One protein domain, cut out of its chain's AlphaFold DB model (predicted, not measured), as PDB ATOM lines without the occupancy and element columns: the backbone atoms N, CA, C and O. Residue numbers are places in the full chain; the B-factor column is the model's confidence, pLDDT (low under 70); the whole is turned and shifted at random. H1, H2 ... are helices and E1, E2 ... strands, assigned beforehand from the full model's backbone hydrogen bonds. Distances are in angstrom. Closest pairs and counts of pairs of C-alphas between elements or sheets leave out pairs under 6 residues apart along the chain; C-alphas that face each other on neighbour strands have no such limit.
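AT A GLANCE: This is residues 454 to 632 of the 632 residues of the protein "Hypothetical protein" of Dunaliella tertiolecta (UniProt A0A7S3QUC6). The model has two lobes, end to end along its longest axis: a small parallel sheet, E1 E2 E3, sandwiched between H4 and H5 on one face and H7 on the other, and a helical head in which H1 and H2 each pack on H3. Residues 459 to 466 and 541 to 550 join the lobes, and H6 follows E3 at the sheet's end. The printed part has 179 residues, with seven named helices and three named strands in the order E1 H1 H2 H3 H4 E2 H5 E3 H6 H7; the class is mostly helix. It is compact, with a radius of gyration of the C-alphas of 18.4 A, yet elongated in outline, 58 by 36 by 24 A.

HOW THE PARTS SIT: Start at E1, residues 455 to 458, an edge strand parallel to E2, residues 564 to 569; N 456 and O 564 are 2.8 A apart, within hydrogen-bond range. E2 is parallel to the other edge strand, E3, residues 594 to 596, with N 595 and O 567 at 2.8 A. H1, residues 467 to 483, touches H3, residues 522 to 540, opposite ways at a steep tilt of 51 degrees; their closest C-alphas, of Ala 474 and His 536, are 5.0 A apart. H2, residues 503 to 513, touches H3 at residues 522 to 530 alone, with C-alphas 504 and 526 closest at 4.8 A. H4, residues 551 to 560, and H5, residues 573 to 582, are on the same face of the sheet, at heights of 9.8 A and 10.2 A. H7, residues 611 to 624, is on the opposite face, over E2 at a height of 7.7 A, in three layers, helices on both faces of a sheet. E2, H5, E3 form a strand-helix-strand unit, two parallel neighbour strands with a helix between, and its crossover is right-handed; E1, H1 H2 H3 H4, E2 form another. H6, residues 597 to 603, is only just not on the sheet, with 4 pairs of C-alphas within 10 A. Every O i to N i+4 pair is within hydrogen-bond range in H1, H2, H4, H5, H6 and H7, and 14 of 15 are in H3.

IN THESE COORDINATES: Find C-alpha 455 at (-5.779, 27.144, 12.032), where E1 begins. H1 runs 23.9 A from C-alpha 467 at (-19.167, 46.969, 8.954). H3 spans 25.1 A, with a kink of 29 degrees near residue 532, and E2 16.8 A. H7 runs 20.2 A to C-alpha 624 at (-10.697, 14.417, 6.521).

THE WHOLE: The C-alphas farthest apart, of Ser 517 and Ser 627, are 58.5 A apart. The printed part has no cut and ends at the chain's last residue, 632. The links H1 to H2 and H5 to E3 are long. Confidence is under 70 at residues 454, 571 and 597 to 632; the mean pLDDT of the printed part is 79.1.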
ATOM      1  N   ASP A 454      -2.194  25.631  13.613       69.62
ATOM      2  CA  ASP A 454      -2.392  25.314  12.189       69.62
ATOM      3  C   ASP A 454      -3.635  25.988  11.589       69.62
ATOM      4  O   ASP A 454      -3.793  26.017  10.374       69.62
ATOM      5  N   THR A 455      -4.489  26.578  12.428       74.12
ATOM      6  CA  THR A 455      -5.779  27.144  12.032       74.12
ATOM      7  C   THR A 455      -5.928  28.582  12.524       74.12
ATOM      8  O   THR A 455      -5.627  28.895  13.677       74.12
ATOM      9  N   LEU A 456      -6.428  29.462  11.656       82.00
ATOM     10  CA  LEU A 456      -6.815  30.836  11.960       82.00
ATOM     11  C   LEU A 456      -8.303  31.023  11.668       82.00
ATOM     12  O   LEU A 456      -8.718  30.960  10.514       82.00
ATOM     13  N   VAL A 457      -9.093  31.315  12.702       83.12
ATOM     14  CA  VAL A 457     -10.510  31.661  12.539       83.12
ATOM     15  C   VAL A 457     -10.709  33.156  12.766       83.12
ATOM     16  O   VAL A 457     -10.251  33.697  13.772       83.12
ATOM     17  N   LEU A 458     -11.362  33.832  11.822       85.56
ATOM     18  CA  LEU A 458     -11.547  35.283  11.814       85.56
ATOM     19  C   LEU A 458     -13.034  35.635  11.859       85.56
ATOM     20  O   LEU A 458     -13.834  35.018  11.158       85.56
ATOM     21  N   ASP A 459     -13.404  36.650  12.642       85.81
ATOM     22  CA  ASP A 459     -14.729  37.257  12.485       85.81
ATOM     23  C   ASP A 459     -14.780  38.062  11.185       85.81
ATOM     24  O   ASP A 459     -13.788  38.671  10.777       85.81
ATOM     25  N   CYS A 460     -15.931  38.074  10.521       85.56
ATOM     26  CA  CYS A 460     -16.132  38.927   9.358       85.56
ATOM     27  C   CYS A 460     -16.397  40.368   9.805       85.56
ATOM     28  O   CYS A 460     -15.619  41.280   9.499       85.56
ATOM     29  N   ASP A 461     -17.482  40.562  10.552       81.38
ATOM     30  CA  ASP A 461     -17.975  41.877  10.933       81.38
ATOM     31  C   ASP A 461     -17.103  42.491  12.041       81.38
ATOM     32  O   ASP A 461     -16.796  41.853  13.043       81.38
ATOM     33  N   GLY A 462     -16.650  43.733  11.846       74.25
ATOM     34  CA  GLY A 462     -15.842  44.457  12.836       74.25
ATOM     35  C   GLY A 462     -14.401  43.950  13.023       74.25
ATOM     36  O   GLY A 462     -13.676  44.502  13.852       74.25
ATOM     37  N   VAL A 463     -13.964  42.941  12.255       81.94
ATOM     38  CA  VAL A 463     -12.590  42.397  12.291       81.94
ATOM     39  C   VAL A 463     -11.957  42.345  10.903       81.94
ATOM     40  O   VAL A 463     -10.863  42.878  10.719       81.94
ATOM     41  N   LEU A 464     -12.622  41.739   9.917       86.81
ATOM     42  CA  LEU A 464     -12.139  41.730   8.531       86.81
ATOM     43  C   LEU A 464     -12.598  42.964   7.756       86.81
ATOM     44  O   LEU A 464     -11.829  43.514   6.964       86.81
ATOM     45  N   VAL A 465     -13.832  43.411   8.000       87.94
ATOM     46  CA  VAL A 465     -14.455  44.540   7.302       87.94
ATOM     47  C   VAL A 465     -14.978  45.588   8.280       87.94
ATOM     48  O   VAL A 465     -15.477  45.251   9.356       87.94
ATOM     49  N   ASP A 466     -14.916  46.863   7.892       83.81
ATOM     50  CA  ASP A 466     -15.457  47.979   8.683       83.81
ATOM     51  C   ASP A 466     -16.990  48.077   8.538       83.81
ATOM     52  O   ASP A 466     -17.541  48.996   7.929       83.81
ATOM     53  N   SER A 467     -17.702  47.063   9.041       85.50
ATOM     54  CA  SER A 467     -19.167  46.969   8.954       85.50
ATOM     55  C   SER A 467     -19.904  47.709  10.062       85.50
ATOM     56  O   SER A 467     -21.090  48.011   9.898       85.50
ATOM     57  N   GLU A 468     -19.222  48.043  11.158       85.12
ATOM     58  CA  GLU A 468     -19.821  48.705  12.318       85.12
ATOM     59  C   GLU A 468     -20.319  50.107  11.986       85.12
ATOM     60  O   GLU A 468     -21.425  50.492  12.372       85.12
ATOM     61  N   ARG A 469     -19.558  50.854  11.183       86.31
ATOM     62  CA  ARG A 469     -19.938  52.212  10.791       86.31
ATOM     63  C   ARG A 469     -21.237  52.239   9.987       86.31
ATOM     64  O   ARG A 469     -22.142  53.013  10.295       86.31
ATOM     65  N   ALA A 470     -21.349  51.357   8.994       88.25
ATOM     66  CA  ALA A 470     -22.561  51.210   8.192       88.25
ATOM     67  C   ALA A 470     -23.732  50.652   9.019       88.25
ATOM     68  O   ALA A 470     -24.867  51.083   8.846       88.25
ATOM     69  N   SER A 471     -23.467  49.733   9.955       89.00
ATOM     70  CA  SER A 471     -24.479  49.169  10.863       89.00
ATOM     71  C   SER A 471     -25.075  50.228  11.798       89.00
ATOM     72  O   SER A 471     -26.295  50.271  11.977       89.00
ATOM     73  N   CYS A 472     -24.235  51.106  12.355       91.44
ATOM     74  CA  CYS A 472     -24.655  52.198  13.234       91.44
ATOM     75  C   CYS A 472     -25.460  53.264  12.484       91.44
ATOM     76  O   CYS A 472     -26.526  53.673  12.946       91.44
ATOM     77  N   GLU A 473     -25.009  53.663  11.292       92.69
ATOM     78  CA  GLU A 473     -25.753  54.607  10.454       92.69
ATOM     79  C   GLU A 473     -27.082  54.001   9.967       92.69
ATOM     80  O   GLU A 473     -28.112  54.675   9.989       92.69
ATOM     81  N   ALA A 474     -27.112  52.706   9.622       93.06
ATOM     82  CA  ALA A 474     -28.351  52.003   9.291       93.06
ATOM     83  C   ALA A 474     -29.325  51.974  10.479       93.06
ATOM     84  O   ALA A 474     -30.520  52.210  10.304       93.06
ATOM     85  N   LEU A 475     -28.827  51.723  11.694       93.88
ATOM     86  CA  LEU A 475     -29.628  51.751  12.919       93.88
ATOM     87  C   LEU A 475     -30.230  53.142  13.159       93.88
ATOM     88  O   LEU A 475     -31.433  53.245  13.395       93.88
ATOM     89  N   ARG A 476     -29.424  54.202  13.040       95.31
ATOM     90  CA  ARG A 476     -29.874  55.594  13.169       95.31
ATOM     91  C   ARG A 476     -30.976  55.926  12.161       95.31
ATOM     92  O   ARG A 476     -32.047  56.371  12.569       95.31
ATOM     93  N   ARG A 477     -30.756  55.658  10.867       97.12
ATOM     94  CA  ARG A 477     -31.755  55.908   9.807       97.12
ATOM     95  C   ARG A 477     -33.056  55.151  10.042       97.12
ATOM     96  O   ARG A 477     -34.132  55.696   9.818       97.12
ATOM     97  N   SER A 478     -32.960  53.927  10.546       96.94
ATOM     98  CA  SER A 478     -34.123  53.088  10.845       96.94
ATOM     99  C   SER A 478     -34.913  53.601  12.042       96.94
ATOM    100  O   SER A 478     -36.138  53.660  11.989       96.94
ATOM    101  N   ILE A 479     -34.228  54.025  13.107       95.12
ATOM    102  CA  ILE A 479     -34.874  54.654  14.265       95.12
ATOM    103  C   ILE A 479     -35.559  55.954  13.839       95.12
ATOM    104  O   ILE A 479     -36.726  56.149  14.177       95.12
ATOM    105  N   LEU A 480     -34.893  56.795  13.044       96.62
ATOM    106  CA  LEU A 480     -35.484  58.017  12.499       96.62
ATOM    107  C   LEU A 480     -36.718  57.717  11.639       96.62
ATOM    108  O   LEU A 480     -37.758  58.342  11.832       96.62
ATOM    109  N   GLN A 481     -36.645  56.734  10.743       96.19
ATOM    110  CA  GLN A 481     -37.769  56.345   9.889       96.19
ATOM    111  C   GLN A 481     -38.969  55.829  10.694       96.19
ATOM    112  O   GLN A 481     -40.106  56.176  10.389       96.19
ATOM    113  N   VAL A 482     -38.732  54.986  11.702       94.81
ATOM    114  CA  VAL A 482     -39.806  54.313  12.452       94.81
ATOM    115  C   VAL A 482     -40.402  55.209  13.532       94.81
ATOM    116  O   VAL A 482     -41.599  55.144  13.797       94.81
ATOM    117  N   THR A 483     -39.575  56.031  14.178       93.81
ATOM    118  CA  THR A 483     -39.974  56.796  15.370       93.81
ATOM    119  C   THR A 483     -40.059  58.302  15.133       93.81
ATOM    120  O   THR A 483     -40.523  59.036  16.004       93.81
ATOM    121  N   GLY A 484     -39.578  58.785  13.983       94.19
ATOM    122  CA  GLY A 484     -39.454  60.211  13.682       94.19
ATOM    123  C   GLY A 484     -38.372  60.931  14.491       94.19
ATOM    124  O   GLY A 484     -38.274  62.154  14.415       94.19
ATOM    125  N   PHE A 485     -37.573  60.214  15.289       94.56
ATOM    126  CA  PHE A 485     -36.525  60.803  16.117       94.56
ATOM    127  C   PHE A 485     -35.138  60.492  15.580       94.56
ATOM    128  O   PHE A 485     -34.765  59.329  15.434       94.56
ATOM    129  N   ASP A 486     -34.361  61.543  15.350       95.56
ATOM    130  CA  ASP A 486     -32.967  61.406  14.963       95.56
ATOM    131  C   ASP A 486     -32.089  61.324  16.215       95.56
ATOM    132  O   ASP A 486     -32.049  62.253  17.024       95.56
ATOM    133  N   ILE A 487     -31.409  60.194  16.389       93.75
ATOM    134  CA  ILE A 487     -30.475  59.997  17.500       93.75
ATOM    135  C   ILE A 487     -29.120  60.661  17.185       93.75
ATOM    136  O   ILE A 487     -28.739  60.779  16.014       93.75
ATOM    137  N   PRO A 488     -28.348  61.072  18.211       91.44
ATOM    138  CA  PRO A 488     -26.950  61.450  18.024       91.44
ATOM    139  C   PRO A 488     -26.176  60.336  17.312       91.44
ATOM    140  O   PRO A 488     -26.378  59.155  17.593       91.44
ATOM    141  N   HIS A 489     -25.342  60.717  16.348       90.94
ATOM    142  CA  HIS A 489     -24.771  59.789  15.369       90.94
ATOM    143  C   HIS A 489     -23.283  60.036  15.088       90.94
ATOM    144  O   HIS A 489     -22.762  59.671  14.033       90.94
ATOM    145  N   THR A 490     -22.566  60.629  16.039       92.25
ATOM    146  CA  THR A 490     -21.111  60.768  15.975       92.25
ATOM    147  C   THR A 490     -20.470  59.405  16.210       92.25
ATOM    148  O   THR A 490     -20.436  58.901  17.332       92.25
ATOM    149  N   PHE A 491     -19.963  58.776  15.151       85.56
ATOM    150  CA  PHE A 491     -19.283  57.487  15.260       85.56
ATOM    151  C   PHE A 491     -17.801  57.654  15.650       85.56
ATOM    152  O   PHE A 491     -17.099  58.415  14.977       85.56
ATOM    153  N   PRO A 492     -17.280  56.883  16.630       85.00
ATOM    154  CA  PRO A 492     -17.966  55.840  17.412       85.00
ATOM    155  C   PRO A 492     -18.633  56.327  18.716       85.00
ATOM    156  O   PRO A 492     -19.305  55.539  19.374       85.00
ATOM    157  N   GLN A 493     -18.432  57.585  19.121       91.12
ATOM    158  CA  GLN A 493     -18.735  58.091  20.468       91.12
ATOM    159  C   GLN A 493     -20.190  57.874  20.901       91.12
ATOM    160  O   GLN A 493     -20.428  57.391  22.005       91.12
ATOM    161  N   ASP A 494     -21.149  58.179  20.030       88.88
ATOM    162  CA  ASP A 494     -22.577  58.099  20.356       88.88
ATOM    163  C   ASP A 494     -23.119  56.660  20.335       88.88
ATOM    164  O   ASP A 494     -24.190  56.391  20.883       88.88
ATOM    165  N   PHE A 495     -22.365  55.723  19.750       89.44
ATOM    166  CA  PHE A 495     -22.752  54.317  19.609       89.44
ATOM    167  C   PHE A 495     -22.012  53.373  20.562       89.44
ATOM    168  O   PHE A 495     -22.386  52.208  20.671       89.44
ATOM    169  N   PHE A 496     -21.000  53.855  21.288       85.81
ATOM    170  CA  PHE A 496     -20.161  53.016  22.148       85.81
ATOM    171  C   PHE A 496     -20.968  52.231  23.193       85.81
ATOM    172  O   PHE A 496     -20.697  51.061  23.445       85.81
ATOM    173  N   GLU A 497     -21.998  52.861  23.764       84.38
ATOM    174  CA  GLU A 497     -22.871  52.254  24.777       84.38
ATOM    175  C   GLU A 497     -23.803  51.175  24.218       84.38
ATOM    176  O   GLU A 497     -24.368  50.418  24.999       84.38
ATOM    177  N   VAL A 498     -23.969  51.103  22.892       84.81
ATOM    178  CA  VAL A 498     -24.857  50.143  22.219       84.81
ATOM    179  C   VAL A 498     -24.107  49.132  21.348       84.81
ATOM    180  O   VAL A 498     -24.733  48.287  20.708       84.81
ATOM    181  N   PHE A 499     -22.771  49.168  21.322       81.38
ATOM    182  CA  PHE A 499     -21.981  48.152  20.628       81.38
ATOM    183  C   PHE A 499     -22.234  46.757  21.212       81.38
ATOM    184  O   PHE A 499     -22.237  46.559  22.426       81.38
ATOM    185  N   GLY A 500     -22.462  45.783  20.327       70.12
ATOM    186  CA  GLY A 500     -22.783  44.402  20.698       70.12
ATOM    187  C   GLY A 500     -24.222  44.168  21.179       70.12
ATOM    188  O   GLY A 500     -24.570  43.027  21.469       70.12
ATOM    189  N   MET A 501     -25.071  45.202  21.249       81.44
ATOM    190  CA  MET A 501     -26.494  45.038  21.556       81.44
ATOM    191  C   MET A 501     -27.294  44.635  20.313       81.44
ATOM    192  O   MET A 501     -27.025  45.085  19.197       81.44
ATOM    193  N   ASP A 502     -28.337  43.825  20.507       80.50
ATOM    194  CA  ASP A 502     -29.357  43.625  19.479       80.50
ATOM    195  C   ASP A 502     -30.220  44.889  19.277       80.50
ATOM    196  O   ASP A 502     -30.240  45.808  20.100       80.50
ATOM    197  N   VAL A 503     -30.975  44.940  18.174       84.69
ATOM    198  CA  VAL A 503     -31.797  46.112  17.827       84.69
ATOM    199  C   VAL A 503     -32.845  46.439  18.891       84.69
ATOM    200  O   VAL A 503     -33.123  47.616  19.123       84.69
ATOM    201  N   ARG A 504     -33.402  45.441  19.584       89.19
ATOM    202  CA  ARG A 504     -34.397  45.670  20.640       89.19
ATOM    203  C   ARG A 504     -33.770  46.379  21.833       89.19
ATOM    204  O   ARG A 504     -34.348  47.344  22.335       89.19
ATOM    205  N   ASN A 505     -32.589  45.939  22.245       88.38
ATOM    206  CA  ASN A 505     -31.817  46.544  23.320       88.38
ATOM    207  C   ASN A 505     -31.312  47.943  22.939       88.38
ATOM    208  O   ASN A 505     -31.407  48.854  23.761       88.38
ATOM    209  N   CYS A 506     -30.915  48.173  21.682       90.31
ATOM    210  CA  CYS A 506     -30.610  49.519  21.182       90.31
ATOM    211  C   CYS A 506     -31.820  50.462  21.281       90.31
ATOM    212  O   CYS A 506     -31.704  51.580  21.782       90.31
ATOM    213  N   VAL A 507     -33.001  50.019  20.831       93.25
ATOM    214  CA  VAL A 507     -34.240  50.813  20.907       93.25
ATOM    215  C   VAL A 507     -34.614  51.096  22.364       93.25
ATOM    216  O   VAL A 507     -34.962  52.228  22.691       93.25
ATOM    217  N   ALA A 508     -34.503  50.106  23.256       92.12
ATOM    218  CA  ALA A 508     -34.746  50.290  24.686       92.12
ATOM    219  C   ALA A 508     -33.776  51.305  25.312       92.12
ATOM    220  O   ALA A 508     -34.210  52.200  26.041       92.12
ATOM    221  N   HIS A 509     -32.485  51.207  24.977       93.88
ATOM    222  CA  HIS A 509     -31.450  52.127  25.435       93.88
ATOM    223  C   HIS A 509     -31.751  53.565  25.000       93.88
ATOM    224  O   HIS A 509     -31.817  54.457  25.844       93.88
ATOM    225  N   PHE A 510     -32.008  53.808  23.709       94.25
ATOM    226  CA  PHE A 510     -32.301  55.161  23.223       94.25
ATOM    227  C   PHE A 510     -33.629  55.705  23.757       94.25
ATOM    228  O   PHE A 510     -33.710  56.888  24.093       94.25
ATOM    229  N   LYS A 511     -34.640  54.842  23.932       93.69
ATOM    230  CA  LYS A 511     -35.900  55.212  24.586       93.69
ATOM    231  C   LYS A 511     -35.661  55.735  26.000       93.69
ATOM    232  O   LYS A 511     -36.199  56.777  26.368       93.69
ATOM    233  N   GLN A 512     -34.852  55.026  26.783       93.75
ATOM    234  CA  GLN A 512     -34.522  55.409  28.154       93.75
ATOM    235  C   GLN A 512     -33.635  56.659  28.197       93.75
ATOM    236  O   GLN A 512     -33.957  57.610  28.906       93.75
ATOM    237  N   LYS A 513     -32.549  56.680  27.416       93.19
ATOM    238  CA  LYS A 513     -31.548  57.760  27.389       93.19
ATOM    239  C   LYS A 513     -32.151  59.116  27.031       93.19
ATOM    240  O   LYS A 513     -31.781  60.122  27.628       93.19
ATOM    241  N   PHE A 514     -33.105  59.137  26.101       92.69
ATOM    242  CA  PHE A 514     -33.781  60.361  25.659       92.69
ATOM    243  C   PHE A 514     -35.197  60.522  26.227       92.69
ATOM    244  O   PHE A 514     -35.946  61.375  25.757       92.69
ATOM    245  N   ASN A 515     -35.565  59.721  27.233       91.06
ATOM    246  CA  ASN A 515     -36.856  59.777  27.921       91.06
ATOM    247  C   ASN A 515     -38.074  59.782  26.965       91.06
ATOM    248  O   ASN A 515     -39.016  60.560  27.128       91.06
ATOM    249  N   ARG A 516     -38.048  58.917  25.944       89.31
ATOM    250  CA  ARG A 516     -39.078  58.810  24.895       89.31
ATOM    251  C   ARG A 516     -40.263  57.962  25.351       89.31
ATOM    252  O   ARG A 516     -40.425  56.810  24.955       89.31
ATOM    253  N   SER A 517     -41.099  58.517  26.225       85.19
ATOM    254  CA  SER A 517     -42.334  57.857  26.681       85.19
ATOM    255  C   SER A 517     -43.368  57.660  25.564       85.19
ATOM    256  O   SER A 517     -44.233  56.796  25.679       85.19
ATOM    257  N   ASP A 518     -43.247  58.426  24.480       87.88
ATOM    258  CA  ASP A 518     -44.057  58.365  23.264       87.88
ATOM    259  C   ASP A 518     -43.745  57.145  22.383       87.88
ATOM    260  O   ASP A 518     -44.597  56.692  21.620       87.88
ATOM    261  N   TRP A 519     -42.547  56.568  22.506       86.56
ATOM    262  CA  TRP A 519     -42.232  55.293  21.872       86.56
ATOM    263  C   TRP A 519     -43.032  54.211  22.596       86.56
ATOM    264  O   TRP A 519     -42.759  53.932  23.759       86.56
ATOM    265  N   GLY A 520     -44.031  53.621  21.936       81.06
ATOM    266  CA  GLY A 520     -44.932  52.619  22.514       81.06
ATOM    267  C   GLY A 520     -44.249  51.299  22.908       81.06
ATOM    268  O   GLY A 520     -43.274  51.266  23.668       81.06
ATOM    269  N   ASP A 521     -44.781  50.176  22.425       89.50
ATOM    270  CA  ASP A 521     -44.171  48.866  22.668       89.50
ATOM    271  C   ASP A 521     -42.801  48.772  21.977       89.50
ATOM    272  O   ASP A 521     -42.689  48.817  20.749       89.50
ATOM    273  N   ILE A 522     -41.753  48.605  22.789       88.69
ATOM    274  CA  ILE A 522     -40.364  48.462  22.339       88.69
ATOM    275  C   ILE A 522     -40.234  47.278  21.384       88.69
ATOM    276  O   ILE A 522     -39.472  47.353  20.428       88.69
ATOM    277  N   THR A 523     -40.982  46.197  21.609       83.38
ATOM    278  CA  THR A 523     -40.897  44.984  20.788       83.38
ATOM    279  C   THR A 523     -41.420  45.238  19.378       83.38
ATOM    280  O   THR A 523     -40.791  44.830  18.401       83.38
ATOM    281  N   ALA A 524     -42.541  45.953  19.259       85.19
ATOM    282  CA  ALA A 524     -43.099  46.357  17.973       85.19
ATOM    283  C   ALA A 524     -42.171  47.330  17.228       85.19
ATOM    284  O   ALA A 524     -41.883  47.112  16.053       85.19
ATOM    285  N   ILE A 525     -41.648  48.353  17.917       91.06
ATOM    286  CA  ILE A 525     -40.714  49.324  17.323       91.06
ATOM    287  C   ILE A 525     -39.432  48.627  16.869       91.06
ATOM    288  O   ILE A 525     -38.990  48.838  15.746       91.06
ATOM    289  N   ALA A 526     -38.855  47.768  17.708       88.31
ATOM    290  CA  ALA A 526     -37.634  47.038  17.391       88.31
ATOM    291  C   ALA A 526     -37.784  46.157  16.148       88.31
ATOM    292  O   ALA A 526     -36.857  46.101  15.348       88.31
ATOM    293  N   ARG A 527     -38.946  45.517  15.955       86.12
ATOM    294  CA  ARG A 527     -39.230  44.736  14.744       86.12
ATOM    295  C   ARG A 527     -39.216  45.624  13.499       86.12
ATOM    296  O   ARG A 527     -38.464  45.348  12.575       86.12
ATOM    297  N   SER A 528     -39.948  46.737  13.519       90.44
ATOM    298  CA  SER A 528     -39.967  47.684  12.396       90.44
ATOM    299  C   SER A 528     -38.594  48.313  12.127       90.44
ATOM    300  O   SER A 528     -38.225  48.534  10.975       90.44
ATOM    301  N   VAL A 529     -37.817  48.599  13.180       91.25
ATOM    302  CA  VAL A 529     -36.442  49.112  13.062       91.25
ATOM    303  C   VAL A 529     -35.525  48.051  12.463       91.25
ATOM    304  O   VAL A 529     -34.709  48.392  11.616       91.25
ATOM    305  N   GLN A 530     -35.650  46.785  12.865       86.94
ATOM    306  CA  GLN A 530     -34.868  45.680  12.309       86.94
ATOM    307  C   GLN A 530     -35.139  45.513  10.808       86.94
ATOM    308  O   GLN A 530     -34.186  45.460  10.032       86.94
ATOM    309  N   ASP A 531     -36.412  45.517  10.403       85.88
ATOM    310  CA  ASP A 531     -36.817  45.381   9.000       85.88
ATOM    311  C   ASP A 531     -36.261  46.534   8.140       85.88
ATOM    312  O   ASP A 531     -35.707  46.313   7.060       85.88
ATOM    313  N   ALA A 532     -36.333  47.775   8.636       89.44
ATOM    314  CA  ALA A 532     -35.767  48.940   7.951       89.44
ATOM    315  C   ALA A 532     -34.226  48.927   7.930       89.44
ATOM    316  O   ALA A 532     -33.612  49.325   6.935       89.44
ATOM    317  N   LYS A 533     -33.586  48.442   9.002       89.38
ATOM    318  CA  LYS A 533     -32.123  48.441   9.158       89.38
ATOM    319  C   LYS A 533     -31.442  47.606   8.093       89.38
ATOM    320  O   LYS A 533     -30.389  48.006   7.604       89.38
ATOM    321  N   GLU A 534     -32.033  46.484   7.697       83.25
ATOM    322  CA  GLU A 534     -31.484  45.652   6.626       83.25
ATOM    323  C   GLU A 534     -31.460  46.369   5.275       83.25
ATOM    324  O   GLU A 534     -30.489  46.231   4.528       83.25
ATOM    325  N   HIS A 535     -32.496  47.154   4.969       87.31
ATOM    326  CA  HIS A 535     -32.558  47.943   3.741       87.31
ATOM    327  C   HIS A 535     -31.520  49.069   3.754       87.31
ATOM    328  O   HIS A 535     -30.660  49.110   2.877       87.31
ATOM    329  N   HIS A 536     -31.499  49.887   4.812       90.44
ATOM    330  CA  HIS A 536     -30.520  50.975   4.949       90.44
ATOM    331  C   HIS A 536     -29.082  50.470   4.931       90.44
ATOM    332  O   HIS A 536     -28.213  51.100   4.337       90.44
ATOM    333  N   TYR A 537     -28.815  49.327   5.567       88.12
ATOM    334  CA  TYR A 537     -27.487  48.725   5.551       88.12
ATOM    335  C   TYR A 537     -27.075  48.306   4.138       88.12
ATOM    336  O   TYR A 537     -25.932  48.531   3.744       88.12
ATOM    337  N   LYS A 538     -27.993  47.726   3.352       84.75
ATOM    338  CA  LYS A 538     -27.712  47.360   1.958       84.75
ATOM    339  C   LYS A 538     -27.354  48.583   1.124       84.75
ATOM    340  O   LYS A 538     -26.331  48.526   0.443       84.75
ATOM    341  N   ASP A 539     -28.121  49.657   1.245       88.75
ATOM    342  CA  ASP A 539     -27.900  50.898   0.501       88.75
ATOM    343  C   ASP A 539     -26.572  51.561   0.906       88.75
ATOM    344  O   ASP A 539     -25.766  51.952   0.065       88.75
ATOM    345  N   LEU A 540     -26.284  51.621   2.211       88.12
ATOM    346  CA  LEU A 540     -25.056  52.224   2.745       88.12
ATOM    347  C   LEU A 540     -23.781  51.500   2.312       88.12
ATOM    348  O   LEU A 540     -22.730  52.132   2.215       88.12
ATOM    349  N   THR A 541     -23.855  50.193   2.069       85.88
ATOM    350  CA  THR A 541     -22.702  49.401   1.627       85.88
ATOM    351  C   THR A 541     -22.730  49.101   0.127       85.88
ATOM    352  O   THR A 541     -21.931  48.289  -0.329       85.88
ATOM    353  N   GLU A 542     -23.647  49.679  -0.657       81.44
ATOM    354  CA  GLU A 542     -23.744  49.424  -2.105       81.44
ATOM    355  C   GLU A 542     -22.465  49.847  -2.848       81.44
ATOM    356  O   GLU A 542     -21.992  49.132  -3.728       81.44
ATOM    357  N   GLY A 543     -21.841  50.948  -2.416       75.31
ATOM    358  CA  GLY A 543     -20.565  51.446  -2.946       75.31
ATOM    359  C   GLY A 543     -19.317  50.675  -2.492       75.31
ATOM    360  O   GLY A 543     -18.205  51.094  -2.809       75.31
ATOM    361  N   GLY A 544     -19.485  49.574  -1.754       78.62
ATOM    362  CA  GLY A 544     -18.400  48.762  -1.206       78.62
ATOM    363  C   GLY A 544     -18.235  48.910   0.308       78.62
ATOM    364  O   GLY A 544     -18.630  49.906   0.912       78.62
ATOM    365  N   ILE A 545     -17.629  47.897   0.927       84.62
ATOM    366  CA  ILE A 545     -17.243  47.903   2.340       84.62
ATOM    367  C   ILE A 545     -15.737  47.688   2.421       84.62
ATOM    368  O   ILE A 545     -15.216  46.725   1.867       84.62
ATOM    369  N   ALA A 546     -15.010  48.599   3.063       83.06
ATOM    370  CA  ALA A 546     -13.559  48.492   3.122       83.06
ATOM    371  C   ALA A 546     -13.134  47.328   4.032       83.06
ATOM    372  O   ALA A 546     -13.624  47.192   5.157       83.06
ATOM    373  N   ALA A 547     -12.186  46.515   3.559       88.62
ATOM    374  CA  ALA A 547     -11.419  45.642   4.438       88.62
ATOM    375  C   ALA A 547     -10.565  46.491   5.389       88.62
ATOM    376  O   ALA A 547     -10.030  47.531   4.989       88.62
ATOM    377  N   PHE A 548     -10.370  46.028   6.623       88.94
ATOM    378  CA  PHE A 548      -9.416  46.677   7.514       88.94
ATOM    379  C   PHE A 548      -7.985  46.576   6.953       88.94
ATOM    380  O   PHE A 548      -7.604  45.536   6.397       88.94
ATOM    381  N   PRO A 549      -7.154  47.629   7.102       88.12
ATOM    382  CA  PRO A 549      -5.761  47.586   6.678       88.12
ATOM    383  C   PRO A 549      -5.027  46.380   7.273       88.12
ATOM    384  O   PRO A 549      -5.026  46.170   8.482       88.12
ATOM    385  N   GLY A 550      -4.392  45.583   6.412       88.38
ATOM    386  CA  GLY A 550      -3.652  44.386   6.817       88.38
ATOM    387  C   GLY A 550      -4.465  43.089   6.849       88.38
ATOM    388  O   GLY A 550      -3.846  42.033   6.916       88.38
ATOM    389  N   ALA A 551      -5.797  43.118   6.709       90.31
ATOM    390  CA  ALA A 551      -6.626  41.905   6.698       90.31
ATOM    391  C   ALA A 551      -6.229  40.932   5.570       90.31
ATOM    392  O   ALA A 551      -5.950  39.760   5.817       90.31
ATOM    393  N   ALA A 552      -6.099  41.434   4.337       91.38
ATOM    394  CA  ALA A 552      -5.652  40.636   3.194       91.38
ATOM    395  C   ALA A 552      -4.225  40.086   3.381       91.38
ATOM    396  O   ALA A 552      -3.957  38.923   3.087       91.38
ATOM    397  N   ALA A 553      -3.314  40.908   3.915       90.75
ATOM    398  CA  ALA A 553      -1.932  40.507   4.174       90.75
ATOM    399  C   ALA A 553      -1.839  39.435   5.272       90.75
ATOM    400  O   ALA A 553      -1.028  38.521   5.159       90.75
ATOM    401  N   LEU A 554      -2.685  39.519   6.304       89.25
ATOM    402  CA  LEU A 554      -2.787  38.521   7.366       89.25
ATOM    403  C   LEU A 554      -3.270  37.176   6.816       89.25
ATOM    404  O   LEU A 554      -2.627  36.160   7.070       89.25
ATOM    405  N   ILE A 555      -4.357  37.179   6.035       90.81
ATOM    406  CA  ILE A 555      -4.903  35.966   5.404       90.81
ATOM    407  C   ILE A 555      -3.846  35.321   4.504       90.81
ATOM    408  O   ILE A 555      -3.580  34.126   4.622       90.81
ATOM    409  N   GLN A 556      -3.197  36.112   3.646       91.31
ATOM    410  CA  GLN A 556      -2.168  35.598   2.748       91.31
ATOM    411  C   GLN A 556      -0.972  35.045   3.526       91.31
ATOM    412  O   GLN A 556      -0.487  33.961   3.223       91.31
ATOM    413  N   ARG A 557      -0.530  35.738   4.580       87.62
ATOM    414  CA  ARG A 557       0.598  35.283   5.392       87.62
ATOM    415  C   ARG A 557       0.289  33.994   6.149       87.62
ATOM    416  O   ARG A 557       1.179  33.158   6.268       87.62
ATOM    417  N   ALA A 558      -0.934  33.832   6.650       84.44
ATOM    418  CA  ALA A 558      -1.374  32.590   7.282       84.44
ATOM    419  C   ALA A 558      -1.346  31.427   6.275       84.44
ATOM    420  O   ALA A 558      -0.770  30.379   6.565       84.44
ATOM    421  N   LYS A 559      -1.850  31.651   5.055       84.31
ATOM    422  CA  LYS A 559      -1.782  30.668   3.962       84.31
ATOM    423  C   LYS A 559      -0.347  30.317   3.563       84.31
ATOM    424  O   LYS A 559      -0.031  29.141   3.419       84.31
ATOM    425  N   ASP A 560       0.540  31.306   3.453       86.25
ATOM    426  CA  ASP A 560       1.962  31.091   3.136       86.25
ATOM    427  C   ASP A 560       2.685  30.259   4.214       86.25
ATOM    428  O   ASP A 560       3.688  29.603   3.932       86.25
ATOM    429  N   LEU A 561       2.190  30.296   5.456       81.00
ATOM    430  CA  LEU A 561       2.679  29.488   6.577       81.00
ATOM    431  C   LEU A 561       2.039  28.091   6.637       81.00
ATOM    432  O   LEU A 561       2.341  27.332   7.557       81.00
ATOM    433  N   GLY A 562       1.192  27.740   5.665       79.44
ATOM    434  CA  GLY A 562       0.500  26.455   5.599       79.44
ATOM    435  C   GLY A 562      -0.674  26.335   6.567       79.44
ATOM    436  O   GLY A 562      -1.075  25.221   6.880       79.44
ATOM    437  N   MET A 563      -1.203  27.457   7.063       79.06
ATOM    438  CA  MET A 563      -2.347  27.440   7.964       79.06
ATOM    439  C   MET A 563      -3.675  27.398   7.207       79.06
ATOM    440  O   MET A 563      -3.844  28.072   6.186       79.06
ATOM    441  N   ALA A 564      -4.651  26.696   7.771       79.94
ATOM    442  CA  ALA A 564      -6.042  26.801   7.370       79.94
ATOM    443  C   ALA A 564      -6.648  28.121   7.875       79.94
ATOM    444  O   ALA A 564      -6.387  28.557   8.999       79.94
ATOM    445  N   VAL A 565      -7.440  28.786   7.030       85.56
ATOM    446  CA  VAL A 565      -8.076  30.070   7.350       85.56
ATOM    447  C   VAL A 565      -9.578  29.946   7.154       85.56
ATOM    448  O   VAL A 565     -10.031  29.677   6.041       85.56
ATOM    449  N   SER A 566     -10.319  30.208   8.226       86.38
ATOM    450  CA  SER A 566     -11.776  30.112   8.278       86.38
ATOM    451  C   SER A 566     -12.388  31.432   8.740       86.38
ATOM    452  O   SER A 566     -11.771  32.193   9.489       86.38
ATOM    453  N   VAL A 567     -13.612  31.718   8.304       86.75
ATOM    454  CA  VAL A 567     -14.367  32.906   8.714       86.75
ATOM    455  C   VAL A 567     -15.641  32.475   9.416       86.75
ATOM    456  O   VAL A 567     -16.427  31.717   8.861       86.75
ATOM    457  N   GLY A 568     -15.866  32.971  10.628       83.69
ATOM    458  CA  GLY A 568     -17.095  32.739  11.381       83.69
ATOM    459  C   GLY A 568     -17.739  34.067  11.735       83.69
ATOM    460  O   GLY A 568     -17.081  34.893  12.347       83.69
ATOM    461  N   SER A 569     -19.006  34.291  11.383       82.50
ATOM    462  CA  SER A 569     -19.707  35.507  11.823       82.50
ATOM    463  C   SER A 569     -21.166  35.260  12.198       82.50
ATOM    464  O   SER A 569     -21.787  34.287  11.768       82.50
ATOM    465  N   SER A 570     -21.729  36.141  13.025       72.06
ATOM    466  CA  SER A 570     -23.122  36.051  13.486       72.06
ATOM    467  C   SER A 570     -24.144  36.492  12.433       72.06
ATOM    468  O   SER A 570     -25.324  36.161  12.546       72.06
ATOM    469  N   GLY A 571     -23.704  37.208  11.393       69.06
ATOM    470  CA  GLY A 571     -24.549  37.628  10.276       69.06
ATOM    471  C   GLY A 571     -25.093  36.460   9.447       69.06
ATOM    472  O   GLY A 571     -24.540  35.362   9.455       69.06
ATOM    473  N   ALA A 572     -26.174  36.698   8.699       72.19
ATOM    474  CA  ALA A 572     -26.700  35.732   7.730       72.19
ATOM    475  C   ALA A 572     -25.647  35.397   6.647       72.19
ATOM    476  O   ALA A 572     -24.853  36.283   6.303       72.19
ATOM    477  N   PRO A 573     -25.632  34.171   6.085       76.94
ATOM    478  CA  PRO A 573     -24.642  33.759   5.081       76.94
ATOM    479  C   PRO A 573     -24.511  34.747   3.915       76.94
ATOM    480  O   PRO A 573     -23.405  35.099   3.507       76.94
ATOM    481  N   GLU A 574     -25.635  35.275   3.434       79.06
ATOM    482  CA  GLU A 574     -25.685  36.210   2.309       79.06
ATOM    483  C   GLU A 574     -25.016  37.544   2.658       79.06
ATOM    484  O   GLU A 574     -24.347  38.150   1.818       79.06
ATOM    485  N   LYS A 575     -25.162  37.998   3.911       80.56
ATOM    486  CA  LYS A 575     -24.515  39.218   4.411       80.56
ATOM    487  C   LYS A 575     -23.000  39.031   4.486       80.56
ATOM    488  O   LYS A 575     -22.270  39.903   4.021       80.56
ATOM    489  N   ILE A 576     -22.538  37.903   5.034       84.69
ATOM    490  CA  ILE A 576     -21.106  37.588   5.161       84.69
ATOM    491  C   ILE A 576     -20.467  37.522   3.773       84.69
ATOM    492  O   ILE A 576     -19.492  38.223   3.503       84.69
ATOM    493  N   GLN A 577     -21.066  36.753   2.860       85.69
ATOM    494  CA  GLN A 577     -20.566  36.602   1.496       85.69
ATOM    495  C   GLN A 577     -20.508  37.942   0.758       85.69
ATOM    496  O   GLN A 577     -19.515  38.254   0.094       85.69
ATOM    497  N   ARG A 578     -21.555  38.765   0.892       83.88
ATOM    498  CA  ARG A 578     -21.600  40.111   0.315       83.88
ATOM    499  C   ARG A 578     -20.493  40.999   0.880       83.88
ATOM    500  O   ARG A 578     -19.788  41.629   0.097       83.88
ATOM    501  N   ASN A 579     -20.295  41.016   2.197       88.12
ATOM    502  CA  ASN A 579     -19.265  41.834   2.837       88.12
ATOM    503  C   ASN A 579     -17.846  41.418   2.414       88.12
ATOM    504  O   ASN A 579     -17.019  42.268   2.081       88.12
ATOM    505  N   LEU A 580     -17.567  40.116   2.347       90.00
ATOM    506  CA  LEU A 580     -16.283  39.599   1.861       90.00
ATOM    507  C   LEU A 580     -16.059  39.898   0.372       90.00
ATOM    508  O   LEU A 580     -14.938  40.202  -0.036       90.00
ATOM    509  N   SER A 581     -17.116  39.851  -0.442       89.56
ATOM    510  CA  SER A 581     -17.033  40.157  -1.877       89.56
ATOM    511  C   SER A 581     -16.758  41.642  -2.115       89.56
ATOM    512  O   SER A 581     -15.835  41.996  -2.842       89.56
ATOM    513  N   LEU A 582     -17.519  42.514  -1.450       88.19
ATOM    514  CA  LEU A 582     -17.402  43.970  -1.572       88.19
ATOM    515  C   LEU A 582     -16.095  44.528  -0.991       88.19
ATOM    516  O   LEU A 582     -15.661  45.598  -1.405       88.19
ATOM    517  N   SER A 583     -15.469  43.808  -0.058       89.44
ATOM    518  CA  SER A 583     -14.161  44.161   0.511       89.44
ATOM    519  C   SER A 583     -12.968  43.608  -0.265       89.44
ATOM    520  O   SER A 583     -11.825  43.938   0.055       89.44
ATOM    521  N   GLY A 584     -13.209  42.769  -1.278       89.19
ATOM    522  CA  GLY A 584     -12.157  42.106  -2.050       89.19
ATOM    523  C   GLY A 584     -11.449  40.967  -1.307       89.19
ATOM    524  O   GLY A 584     -10.431  40.476  -1.791       89.19
ATOM    525  N   LEU A 585     -11.966  40.530  -0.153       91.25
ATOM    526  CA  LEU A 585     -11.399  39.428   0.634       91.25
ATOM    527  C   LEU A 585     -11.907  38.049   0.192       91.25
ATOM    528  O   LEU A 585     -11.218  37.059   0.417       91.25
ATOM    529  N   ALA A 586     -13.073  37.970  -0.460       90.12
ATOM    530  CA  ALA A 586     -13.664  36.701  -0.900       90.12
ATOM    531  C   ALA A 586     -12.718  35.819  -1.746       90.12
ATOM    532  O   ALA A 586     -12.635  34.630  -1.453       90.12
ATOM    533  N   PRO A 587     -11.937  36.341  -2.719       90.56
ATOM    534  CA  PRO A 587     -10.997  35.517  -3.489       90.56
ATOM    535  C   PRO A 587      -9.862  34.908  -2.650       90.56
ATOM    536  O   PRO A 587      -9.191  33.979  -3.092       90.56
ATOM    537  N   LEU A 588      -9.612  35.447  -1.452       88.19
ATOM    538  CA  LEU A 588      -8.565  34.985  -0.546       88.19
ATOM    539  C   LEU A 588      -9.057  33.912   0.424       88.19
ATOM    540  O   LEU A 588      -8.251  33.425   1.213       88.19
ATOM    541  N   LEU A 589     -10.331  33.531   0.396       87.50
ATOM    542  CA  LEU A 589     -10.947  32.623   1.361       87.50
ATOM    543  C   LEU A 589     -11.604  31.448   0.638       87.50
ATOM    544  O   LEU A 589     -12.072  31.590  -0.488       87.50
ATOM    545  N   ASP A 590     -11.608  30.282   1.279       82.81
ATOM    546  CA  ASP A 590     -12.360  29.134   0.775       82.81
ATOM    547  C   ASP A 590     -13.836  29.302   1.171       82.81
ATOM    548  O   ASP A 590     -14.106  29.448   2.368       82.81
ATOM    549  N   PRO A 591     -14.793  29.290   0.223       79.00
ATOM    550  CA  PRO A 591     -16.216  29.375   0.536       79.00
ATOM    551  C   PRO A 591     -16.697  28.315   1.534       79.00
ATOM    552  O   PRO A 591     -17.586  28.601   2.331       79.00
ATOM    553  N   HIS A 592     -16.093  27.122   1.537       75.44
ATOM    554  CA  HIS A 592     -16.453  26.033   2.448       75.44
ATOM    555  C   HIS A 592     -15.984  26.265   3.893       75.44
ATOM    556  O   HIS A 592     -16.453  25.597   4.813       75.44
ATOM    557  N   HIS A 593     -15.099  27.238   4.113       76.62
ATOM    558  CA  HIS A 593     -14.608  27.635   5.432       76.62
ATOM    559  C   HIS A 593     -15.255  28.929   5.946       76.62
ATOM    560  O   HIS A 593     -14.751  29.550   6.884       76.62
ATOM    561  N   ILE A 594     -16.372  29.352   5.345       82.38
ATOM    562  CA  ILE A 594     -17.160  30.507   5.780       82.38
ATOM    563  C   ILE A 594     -18.425  30.004   6.474       82.38
ATOM    564  O   ILE A 594     -19.258  29.335   5.872       82.38
ATOM    565  N   VAL A 595     -18.596  30.354   7.746       78.69
ATOM    566  CA  VAL A 595     -19.683  29.859   8.593       78.69
ATOM    567  C   VAL A 595     -20.494  31.016   9.168       78.69
ATOM    568  O   VAL A 595     -19.959  31.969   9.737       78.69
ATOM    569  N   SER A 596     -21.819  30.888   9.082       76.94
ATOM    570  CA  SER A 596     -22.781  31.797   9.708       76.94
ATOM    571  C   SER A 596     -23.393  31.188  10.968       76.94
ATOM    572  O   SER A 596     -24.036  30.140  10.901       76.94
ATOM    573  N   ALA A 597     -23.304  31.881  12.106       64.56
ATOM    574  CA  ALA A 597     -23.970  31.452  13.341       64.56
ATOM    575  C   ALA A 597     -25.497  31.424  13.200       64.56
ATOM    576  O   ALA A 597     -26.157  30.534  13.735       64.56
ATOM    577  N   ALA A 598     -26.057  32.377  12.446       61.47
ATOM    578  CA  ALA A 598     -27.490  32.451  12.176       61.47
ATOM    579  C   ALA A 598     -27.988  31.227  11.391       61.47
ATOM    580  O   ALA A 598     -29.090  30.735  11.637       61.47
ATOM    581  N   TYR A 599     -27.170  30.708  10.474       60.06
ATOM    582  CA  TYR A 599     -27.480  29.495   9.725       60.06
ATOM    583  C   TYR A 599     -27.327  28.228  10.575       60.06
ATOM    584  O   TYR A 599     -28.228  27.388  10.579       60.06
ATOM    585  N   VAL A 600     -26.255  28.128  11.372       57.69
ATOM    586  CA  VAL A 600     -26.044  27.017  12.320       57.69
ATOM    587  C   VAL A 600     -27.235  26.879  13.271       57.69
ATOM    588  O   VAL A 600     -27.785  25.788  13.413       57.69
ATOM    589  N   ALA A 601     -27.721  27.991  13.830       52.28
ATOM    590  CA  ALA A 601     -28.891  28.008  14.709       52.28
ATOM    591  C   ALA A 601     -30.198  27.568  14.014       52.28
ATOM    592  O   ALA A 601     -31.098  27.032  14.666       52.28
ATOM    593  N   LYS A 602     -30.320  27.795  12.698       51.94
ATOM    594  CA  LYS A 602     -31.510  27.463  11.898       51.94
ATOM    595  C   LYS A 602     -31.527  26.001  11.440       51.94
ATOM    596  O   LYS A 602     -32.598  25.404  11.410       51.94
ATOM    597  N   VAL A 603     -30.370  25.436  11.089       46.22
ATOM    598  CA  VAL A 603     -30.249  24.072  10.542       46.22
ATOM    599  C   VAL A 603     -30.073  23.017  11.634       46.22
ATOM    600  O   VAL A 603     -30.638  21.933  11.526       46.22
ATOM    601  N   TRP A 604     -29.347  23.331  12.711       45.88
ATOM    602  CA  TRP A 604     -29.005  22.364  13.765       45.88
ATOM    603  C   TRP A 604     -29.828  22.521  15.052       45.88
ATOM    604  O   TRP A 604     -29.580  21.837  16.047       45.88
ATOM    605  N   GLY A 605     -30.843  23.391  15.026       38.16
ATOM    606  CA  GLY A 605     -31.623  23.769  16.200       38.16
ATOM    607  C   GLY A 605     -30.816  24.634  17.174       38.16
ATOM    608  O   GLY A 605     -29.591  24.709  17.115       38.16
ATOM    609  N   ARG A 606     -31.507  25.289  18.113       37.75
ATOM    610  CA  ARG A 606     -30.936  26.226  19.108       37.75
ATOM    611  C   ARG A 606     -29.946  25.593  20.114       37.75
ATOM    612  O   ARG A 606     -29.661  26.193  21.137       37.75
ATOM    613  N   GLY A 607     -29.450  24.379  19.861       40.16
ATOM    614  CA  GLY A 607     -28.673  23.562  20.797       40.16
ATOM    615  C   GLY A 607     -27.171  23.458  20.516       40.16
ATOM    616  O   GLY A 607     -26.525  22.604  21.116       40.16
ATOM    617  N   GLN A 608     -26.606  24.269  19.613       44.47
ATOM    618  CA  GLN A 608     -25.151  24.385  19.450       44.47
ATOM    619  C   GLN A 608     -24.684  25.803  19.789       44.47
ATOM    620  O   GLN A 608     -24.859  26.736  19.010       44.47
ATOM    621  N   THR A 609     -24.080  25.961  20.964       50.47
ATOM    622  CA  THR A 609     -23.735  27.254  21.575       50.47
ATOM    623  C   THR A 609     -22.250  27.599  21.469       50.47
ATOM    624  O   THR A 609     -21.661  28.142  22.397       50.47
ATOM    625  N   ASN A 610     -21.608  27.341  20.322       58.88
ATOM    626  CA  ASN A 610     -20.372  28.058  19.993       58.88
ATOM    627  C   ASN A 610     -20.065  28.048  18.485       58.88
ATOM    628  O   ASN A 610     -19.596  27.046  17.943       58.88
ATOM    629  N   LEU A 611     -20.280  29.193  17.821       65.00
ATOM    630  CA  LEU A 611     -19.925  29.425  16.412       65.00
ATOM    631  C   LEU A 611     -18.490  28.977  16.099       65.00
ATOM    632  O   LEU A 611     -18.247  28.352  15.072       65.00
ATOM    633  N   TRP A 612     -17.549  29.259  16.998       63.44
ATOM    634  CA  TRP A 612     -16.132  28.983  16.788       63.44
ATOM    635  C   TRP A 612     -15.821  27.485  16.871       63.44
ATOM    636  O   TRP A 612     -15.062  26.982  16.047       63.44
ATOM    637  N   LEU A 613     -16.457  26.743  17.787       57.88
ATOM    638  CA  LEU A 613     -16.329  25.277  17.842       57.88
ATOM    639  C   LEU A 613     -16.969  24.599  16.624       57.88
ATOM    640  O   LEU A 613     -16.465  23.580  16.149       57.88
ATOM    641  N   PHE A 614     -18.054  25.170  16.096       61.31
ATOM    642  CA  PHE A 614     -18.671  24.674  14.869       61.31
ATOM    643  C   PHE A 614     -17.770  24.908  13.653       61.31
ATOM    644  O   PHE A 614     -17.563  23.980  12.877       61.31
ATOM    645  N   VAL A 615     -17.174  26.099  13.519       60.28
ATOM    646  CA  VAL A 615     -16.203  26.390  12.447       60.28
ATOM    647  C   VAL A 615     -15.051  25.383  12.469       60.28
ATOM    648  O   VAL A 615     -14.701  24.831  11.432       60.28
ATOM    649  N   ILE A 616     -14.525  25.075  13.659       59.47
ATOM    650  CA  ILE A 616     -13.468  24.068  13.843       59.47
ATOM    651  C   ILE A 616     -13.951  22.667  13.428       59.47
ATOM    652  O   ILE A 616     -13.218  21.924  12.778       59.47
ATOM    653  N   SER A 617     -15.190  22.306  13.767       57.22
ATOM    654  CA  SER A 617     -15.767  21.000  13.419       57.22
ATOM    655  C   SER A 617     -15.963  20.839  11.907       57.22
ATOM    656  O   SER A 617     -15.629  19.791  11.360       57.22
ATOM    657  N   VAL A 618     -16.458  21.878  11.224       59.44
ATOM    658  CA  VAL A 618     -16.626  21.899   9.759       59.44
ATOM    659  C   VAL A 618     -15.279  21.796   9.054       59.44
ATOM    660  O   VAL A 618     -15.126  20.990   8.142       59.44
ATOM    661  N   GLN A 619     -14.287  22.552   9.516       57.94
ATOM    662  CA  GLN A 619     -12.949  22.518   8.940       57.94
ATOM    663  C   GLN A 619     -12.297  21.134   9.104       57.94
ATOM    664  O   GLN A 619     -11.786  20.569   8.140       57.94
ATOM    665  N   SER A 620     -12.413  20.528  10.292       53.62
ATOM    666  CA  SER A 620     -11.927  19.167  10.540       53.62
ATOM    667  C   SER A 620     -12.616  18.134   9.634       53.62
ATOM    668  O   SER A 620     -11.952  17.255   9.091       53.62
ATOM    669  N   LEU A 621     -13.927  18.259   9.402       50.00
ATOM    670  CA  LEU A 621     -14.676  17.380   8.495       50.00
ATOM    671  C   LEU A 621     -14.228  17.509   7.028       50.00
ATOM    672  O   LEU A 621     -14.107  16.494   6.341       50.00
ATOM    673  N   LEU A 622     -13.961  18.730   6.557       52.28
ATOM    674  CA  LEU A 622     -13.533  19.000   5.178       52.28
ATOM    675  C   LEU A 622     -12.097  18.525   4.908       52.28
ATOM    676  O   LEU A 622     -11.819  17.995   3.832       52.28
ATOM    677  N   GLU A 623     -11.206  18.629   5.895       53.50
ATOM    678  CA  GLU A 623      -9.826  18.132   5.801       53.50
ATOM    679  C   GLU A 623      -9.747  16.589   5.779       53.50
ATOM    680  O   GLU A 623      -8.883  16.026   5.107       53.50
ATOM    681  N   HIS A 624     -10.669  15.890   6.458       43.78
ATOM    682  CA  HIS A 624     -10.697  14.417   6.521       43.78
ATOM    683  C   HIS A 624     -11.532  13.761   5.407       43.78
ATOM    684  O   HIS A 624     -11.434  12.549   5.200       43.78
ATOM    685  N   CYS A 625     -12.353  14.524   4.675       35.78
ATOM    686  CA  CYS A 625     -13.184  14.002   3.591       35.78
ATOM    687  C   CYS A 625     -13.326  15.012   2.432       35.78
ATOM    688  O   CYS A 625     -14.390  15.614   2.258       35.78
ATOM    689  N   PRO A 626     -12.296  15.172   1.577       41.59
ATOM    690  CA  PRO A 626     -12.308  16.142   0.474       41.59
ATOM    691  C   PRO A 626     -13.362  15.862  -0.619       41.59
ATOM    692  O   PRO A 626     -13.543  16.674  -1.522       41.59
ATOM    693  N   SER A 627     -14.070  14.726  -0.560       37.34
ATOM    694  CA  SER A 627     -15.168  14.361  -1.468       37.34
ATOM    695  C   SER A 627     -16.571  14.669  -0.924       37.34
ATOM    696  O   SER A 627     -17.554  14.419  -1.623       37.34
ATOM    697  N   CYS A 628     -16.699  15.188   0.302       34.69
ATOM    698  CA  CYS A 628     -17.994  15.549   0.879       34.69
ATOM    699  C   CYS A 628     -18.466  16.908   0.340       34.69
ATOM    700  O   CYS A 628     -18.134  17.962   0.868       34.69
ATOM    701  N   THR A 629     -19.295  16.887  -0.704       35.34
ATOM    702  CA  THR A 629     -19.985  18.058  -1.278       35.34
ATOM    703  C   THR A 629     -21.225  18.479  -0.479       35.34
ATOM    704  O   THR A 629     -22.169  19.045  -1.036       35.34
ATOM    705  N   CYS A 630     -21.248  18.215   0.831       29.61
ATOM    706  CA  CYS A 630     -22.277  18.750   1.713       29.61
ATOM    707  C   CYS A 630     -22.099  20.268   1.752       29.61
ATOM    708  O   CYS A 630     -21.214  20.791   2.422       29.61
ATOM    709  N   THR A 631     -22.903  20.965   0.959       30.70
ATOM    710  CA  THR A 631     -23.023  22.418   0.980       30.70
ATOM    711  C   THR A 631     -23.479  22.795   2.388       30.70
ATOM    712  O   THR A 631     -24.605  22.474   2.770       30.70
ATOM    713  N   VAL A 632     -22.556  23.359   3.178       30.16
ATOM    714  CA  VAL A 632     -22.847  23.961   4.484       30.16
ATOM    715  C   VAL A 632     -23.585  25.255   4.233       30.16
ATOM    716  O   VAL A 632     -23.044  26.121   3.512       30.16
TER     717      VAL A 632